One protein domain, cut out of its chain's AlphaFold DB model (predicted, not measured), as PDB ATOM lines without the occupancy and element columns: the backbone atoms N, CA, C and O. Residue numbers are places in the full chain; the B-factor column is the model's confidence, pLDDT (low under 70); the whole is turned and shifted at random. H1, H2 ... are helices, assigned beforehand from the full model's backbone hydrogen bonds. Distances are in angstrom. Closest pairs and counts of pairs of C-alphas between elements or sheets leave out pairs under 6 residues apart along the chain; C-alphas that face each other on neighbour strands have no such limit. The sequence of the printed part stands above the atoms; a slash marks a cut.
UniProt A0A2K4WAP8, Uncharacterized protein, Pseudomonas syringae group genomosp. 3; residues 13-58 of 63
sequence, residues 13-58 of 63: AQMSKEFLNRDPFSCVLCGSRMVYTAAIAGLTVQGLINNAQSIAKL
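This is residues 13 to 58 of the 63 residues of an uncharacterized protein of Pseudomonas syringae group genomosp. 3 (UniProt A0A2K4WAP8). Two small ends stand far apart with a stretched bridge of chain between them: H1 and the looping residues 21 to 34 make one end, the short helices H2 and H3 the other, and residues 37 to 42 stand free between. The printed part has 46 residues, with three named helices in the order H1, H2, H3 and no named strand. The class is all helix, with 19 of the 46 residues in named elements. The whole is extended, with a radius of gyration of the C-alphas of 15.4 A and spans of 40 by 22 by 16 A.

H1, residues 13 to 20, is apart from H2, residues 45 to 50, and from H3, residues 52 to 56. H2 and H3 are close but not clearly touching; their closest C-alphas, of Leu 48 and Ile 55, are 7.9 A apart. In H1, H2 and H3 every O i to N i+4 pair is within hydrogen-bond range.

H1 measures 10.5 A from C-alpha 13 at (318.606, 174.871, 245.860) to C-alpha 20. H2 measures 8.8 A, and H3 6.1 A, ending at C-alpha 56 (328.962, 173.786, 271.237).

The farthest C-alphas, of Asn 21 and Asn 50, are 40.5 A apart. The printed part has no cut. The link H1 to H2 is long, 24 residues; H2 to H3 is tight. Residues 36 to 40 have pLDDT under 70.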
ATOM      1  N   ALA A  13     318.603 173.422 246.060       72.62
ATOM      2  CA  ALA A  13     318.606 174.871 245.860       72.62
ATOM      3  C   ALA A  13     318.013 175.304 244.505       72.62
ATOM      4  O   ALA A  13     317.291 176.293 244.436       72.62
ATOM      5  N   GLN A  14     318.280 174.558 243.427       74.81
ATOM      6  CA  GLN A  14     317.691 174.846 242.114       74.81
ATOM      7  C   GLN A  14     316.190 174.565 242.121       74.81
ATOM      8  O   GLN A  14     315.416 175.394 241.661       74.81
ATOM      9  N   MET A  15     315.766 173.439 242.702       81.94
ATOM     10  CA  MET A  15     314.339 173.110 242.778       81.94
ATOM     11  C   MET A  15     313.563 174.103 243.642       81.94
ATOM     12  O   MET A  15     312.505 174.565 243.238       81.94
ATOM     13  N   SER A  16     314.092 174.449 244.818       77.81
ATOM     14  CA  SER A  16     313.450 175.414 245.720       77.81
ATOM     15  C   SER A  16     313.351 176.801 245.093       77.81
ATOM     16  O   SER A  16     312.311 177.441 245.233       77.81
ATOM     17  N   LYS A  17     314.371 177.228 244.337       78.25
ATOM     18  CA  LYS A  17     314.335 178.495 243.604       78.25
ATOM     19  C   LYS A  17     313.226 178.533 242.553       78.25
ATOM     20  O   LYS A  17     312.440 179.476 242.552       78.25
ATOM     21  N   GLU A  18     313.159 177.520 241.690       78.88
ATOM     22  CA  GLU A  18     312.148 177.450 240.626       78.88
ATOM     23  C   GLU A  18     310.732 177.276 241.197       78.88
ATOM     24  O   GLU A  18     309.784 177.888 240.715       78.88
ATOM     25  N   PHE A  19     310.578 176.487 242.265       81.25
ATOM     26  CA  PHE A  19     309.272 176.220 242.873       81.25
ATOM     27  C   PHE A  19     308.704 177.429 243.623       81.25
ATOM     28  O   PHE A  19     307.515 177.722 243.529       81.25
ATOM     29  N   LEU A  20     309.544 178.134 244.384       80.56
ATOM     30  CA  LEU A  20     309.114 179.261 245.215       80.56
ATOM     31  C   LEU A  20     309.188 180.603 244.476       80.56
ATOM     32  O   LEU A  20     308.802 181.625 245.045       80.56
ATOM     33  N   ASN A  21     309.721 180.614 243.247       82.88
ATOM     34  CA  ASN A  21     310.076 181.818 242.493       82.88
ATOM     35  C   ASN A  21     310.850 182.843 243.349       82.88
ATOM     36  O   ASN A  21     310.657 184.058 243.259       82.88
ATOM     37  N   ARG A  22     311.693 182.341 244.258       77.75
ATOM     38  CA  ARG A  22     312.431 183.145 245.233       77.75
ATOM     39  C   ARG A  22     313.780 182.510 245.512       77.75
ATOM     40  O   ARG A  22     313.894 181.291 245.559       77.75
ATOM     41  N   ASP A  23     314.805 183.339 245.699       80.81
ATOM     42  CA  ASP A  23     316.122 182.850 246.102       80.81
ATOM     43  C   ASP A  23     316.014 182.204 247.499       80.81
ATOM     44  O   ASP A  23     315.708 182.925 248.454       80.81
ATOM     45  N   PRO A  24     316.255 180.884 247.648       78.69
ATOM     46  CA  PRO A  24     316.212 180.210 248.948       78.69
ATOM     47  C   PRO A  24     317.257 180.759 249.926       78.69
ATOM     48  O   PRO A  24     317.150 180.543 251.131       78.69
ATOM     49  N   PHE A  25     318.252 181.489 249.422       80.31
ATOM     50  CA  PHE A  25     319.267 182.138 250.234       80.31
ATOM     51  C   PHE A  25     318.908 183.581 250.600       80.31
ATOM     52  O   PHE A  25     319.653 184.206 251.341       80.31
ATOM     53  N   SER A  26     317.796 184.146 250.122       84.56
ATOM     54  CA  SER A  26     317.396 185.514 250.470       84.56
ATOM     55  C   SER A  26     316.492 185.539 251.704       84.56
ATOM     56  O   SER A  26     315.487 184.830 251.778       84.56
ATOM     57  N   CYS A  27     316.812 186.406 252.666       80.94
ATOM     58  CA  CYS A  27     315.976 186.668 253.826       80.94
ATOM     59  C   CYS A  27     314.608 187.198 253.383       80.94
ATOM     60  O   CYS A  27     314.508 188.214 252.690       80.94
ATOM     61  N   VAL A  28     313.534 186.536 253.822       81.31
ATOM     62  CA  VAL A  28     312.167 186.928 253.457       81.31
ATOM     63  C   VAL A  28     311.793 188.323 253.972       81.31
ATOM     64  O   VAL A  28     310.997 189.007 253.335       81.31
ATOM     65  N   LEU A  29     312.407 188.748 255.084       84.94
ATOM     66  CA  LEU A  29     312.101 190.002 255.772       84.94
ATOM     67  C   LEU A  29     312.941 191.183 255.273       84.94
ATOM     68  O   LEU A  29     312.388 192.240 254.998       84.94
ATOM     69  N   CYS A  30     314.264 191.023 255.166       89.81
ATOM     70  CA  CYS A  30     315.176 192.132 254.848       89.81
ATOM     71  C   CYS A  30     315.914 191.991 253.511       89.81
ATOM     72  O   CYS A  30     316.679 192.877 253.144       89.81
ATOM     73  N   GLY A  31     315.725 190.890 252.780       85.50
ATOM     74  CA  GLY A  31     316.350 190.677 251.473       85.50
ATOM     75  C   GLY A  31     317.850 190.371 251.506       85.50
ATOM     76  O   GLY A  31     318.413 190.067 250.454       85.50
ATOM     77  N   SER A  32     318.498 190.391 252.680       86.19
ATOM     78  CA  SER A  32     319.903 189.996 252.817       86.19
ATOM     79  C   SER A  32     320.118 188.565 252.326       86.19
ATOM     80  O   SER A  32     319.262 187.696 252.504       86.19
ATOM     81  N   ARG A  33     321.250 188.313 251.668       84.12
ATOM     82  CA  ARG A  33     321.555 187.008 251.083       84.12
ATOM     83  C   ARG A  33     322.464 186.211 252.009       84.12
ATOM     84  O   ARG A  33     323.557 186.655 252.339       84.12
ATOM     85  N   MET A  34     322.021 185.024 252.389       78.81
ATOM     86  CA  MET A  34     322.815 184.023 253.079       78.81
ATOM     87  C   MET A  34     323.954 183.568 252.161       78.81
ATOM     88  O   MET A  34     323.722 183.048 251.069       78.81
ATOM     89  N   VAL A  35     325.191 183.763 252.607       77.19
ATOM     90  CA  VAL A  35     326.380 183.217 251.951       77.19
ATOM     91  C   VAL A  35     326.684 181.879 252.614       77.19
ATOM     92  O   VAL A  35     326.975 181.823 253.805       77.19
ATOM     93  N   TYR A  36     326.584 180.785 251.858       65.69
ATOM     94  CA  TYR A  36     326.980 179.464 252.348       65.69
ATOM     95  C   TYR A  36     328.501 179.424 252.516       65.69
ATOM     96  O   TYR A  36     329.230 179.271 251.541       65.69
ATOM     97  N   THR A  37     328.979 179.570 253.750       64.00
ATOM     98  CA  THR A  37     330.412 179.499 254.076       64.00
ATOM     99  C   THR A  37     330.881 178.061 254.293       64.00
ATOM    100  O   THR A  37     332.026 177.735 253.994       64.00
ATOM    101  N   ALA A  38     329.995 177.178 254.764       63.41
ATOM    102  CA  ALA A  38     330.284 175.762 254.951       63.41
ATOM    103  C   ALA A  38     329.010 174.907 254.926       63.41
ATOM    104  O   ALA A  38     327.929 175.350 255.315       63.41
ATOM    105  N   ALA A  39     329.161 173.647 254.519       64.44
ATOM    106  CA  ALA A  39     328.178 172.595 254.737       64.44
ATOM    107  C   ALA A  39     328.791 171.564 255.691       64.44
ATOM    108  O   ALA A  39     329.836 170.987 255.394       64.44
ATOM    109  N   ILE A  40     328.154 171.341 256.842       67.94
ATOM    110  CA  ILE A  40     328.571 170.311 257.797       67.94
ATOM    111  C   ILE A  40     327.711 169.079 257.527       67.94
ATOM    112  O   ILE A  40     326.483 169.154 257.590       67.94
ATOM    113  N   ALA A  41     328.344 167.954 257.189       74.25
ATOM    114  CA  ALA A  41     327.632 166.690 257.033       74.25
ATOM    115  C   ALA A  41     326.918 166.327 258.345       74.25
ATOM    116  O   ALA A  41     327.469 166.512 259.432       74.25
ATOM    117  N   GLY A  42     325.692 165.807 258.245       74.94
ATOM    118  CA  GLY A  42     324.946 165.354 259.415       74.94
ATOM    119  C   GLY A  42     325.715 164.265 260.162       74.94
ATOM    120  O   GLY A  42     326.181 163.299 259.559       74.94
ATOM    121  N   LEU A  43     325.851 164.422 261.477       83.88
ATOM    122  CA  LEU A  43     326.453 163.412 262.343       83.88
ATOM    123  C   LEU A  43     325.385 162.411 262.796       83.88
ATOM    124  O   LEU A  43     324.232 162.775 263.026       83.88
ATOM    125  N   THR A  44     325.774 161.147 262.970       90.25
ATOM    126  CA  THR A  44     324.930 160.171 263.675       90.25
ATOM    127  C   THR A  44     324.730 160.608 265.127       90.25
ATOM    128  O   THR A  44     325.522 161.385 265.659       90.25
ATOM    129  N   VAL A  45     323.713 160.071 265.811       89.94
ATOM    130  CA  VAL A  45     323.460 160.388 267.232       89.94
ATOM    131  C   VAL A  45     324.707 160.157 268.092       89.94
ATOM    132  O   VAL A  45     325.074 161.013 268.893       89.94
ATOM    133  N   GLN A  46     325.424 159.053 267.866       90.25
ATOM    134  CA  GLN A  46     326.674 158.780 268.576       90.25
ATOM    135  C   GLN A  46     327.763 159.810 268.242       90.25
ATOM    136  O   GLN A  46     328.486 160.265 269.127       90.25
ATOM    137  N   GLY A  47     327.859 160.216 266.972       89.19
ATOM    138  CA  GLY A  47     328.759 161.280 266.540       89.19
ATOM    139  C   GLY A  47     328.457 162.614 267.227       89.19
ATOM    140  O   GLY A  47     329.394 163.309 267.615       89.19
ATOM    141  N   LEU A  48     327.182 162.947 267.444       86.75
ATOM    142  CA  LEU A  48     326.771 164.155 268.165       86.75
ATOM    143  C   LEU A  48     327.199 164.117 269.633       86.75
ATOM    144  O   LEU A  48     327.778 165.086 270.117       86.75
ATOM    145  N   ILE A  49     326.969 162.997 270.325       92.12
ATOM    146  CA  ILE A  49     327.351 162.832 271.736       92.12
ATOM    147  C   ILE A  49     328.868 162.970 271.894       92.12
ATOM    148  O   ILE A  49     329.340 163.747 272.724       92.12
ATOM    149  N   ASN A  50     329.635 162.281 271.046       93.38
ATOM    150  CA  ASN A  50     331.096 162.281 271.117       93.38
ATOM    151  C   ASN A  50     331.705 163.663 270.817       93.38
ATOM    152  O   ASN A  50     332.786 163.979 271.305       93.38
ATOM    153  N   ASN A  51     331.018 164.490 270.023       83.62
ATOM    154  CA  ASN A  51     331.497 165.800 269.579       83.62
ATOM    155  C   ASN A  51     330.728 166.971 270.211       83.62
ATOM    156  O   ASN A  51     330.875 168.111 269.775       83.62
ATOM    157  N   ALA A  52     329.924 166.741 271.254       86.19
ATOM    158  CA  ALA A  52     329.041 167.763 271.819       86.19
ATOM    159  C   ALA A  52     329.789 169.051 272.221       86.19
ATOM    160  O   ALA A  52     329.321 170.155 271.953       86.19
ATOM    161  N   GLN A  53     330.989 168.927 272.801       84.44
ATOM    162  CA  GLN A  53     331.801 170.082 273.197       84.44
ATOM    163  C   GLN A  53     332.384 170.863 272.012       84.44
ATOM    164  O   GLN A  53     332.499 172.084 272.098       84.44
ATOM    165  N   SER A  54     332.789 170.193 270.929       81.69
ATOM    166  CA  SER A  54     333.310 170.874 269.736       81.69
ATOM    167  C   SER A  54     332.178 171.543 268.959       81.69
ATOM    168  O   SER A  54     332.328 172.690 268.546       81.69
ATOM    169  N   ILE A  55     331.014 170.889 268.873       82.00
ATOM    170  CA  ILE A  55     329.789 171.448 268.289       82.00
ATOM    171  C   ILE A  55     329.331 172.683 269.071       82.00
ATOM    172  O   ILE A  55     329.052 173.711 268.466       82.00
ATOM    173  N   ALA A  56     329.326 172.635 270.406       81.00
ATOM    174  CA  ALA A  56     328.962 173.786 271.237       81.00
ATOM    175  C   ALA A  56     329.904 174.994 271.056       81.00
ATOM    176  O   ALA A  56     329.518 176.131 271.319       81.00
ATOM    177  N   LYS A  57     331.144 174.756 270.606       77.69
ATOM    178  CA  LYS A  57     332.135 175.797 270.296       77.69
ATOM    179  C   LYS A  57     332.039 176.316 268.864       77.69
ATOM    180  O   LYS A  57     332.704 177.311 268.568       77.69
ATOM    181  N   LEU A  58     331.240 175.691 267.992       75.31
ATOM    182  CA  LEU A  58     330.917 176.256 266.686       75.31
ATOM    183  C   LEU A  58     330.127 177.541 266.930       75.31
ATOM    184  O   LEU A  58     328.914 177.537 267.127       75.31
TER     185      LEU A  58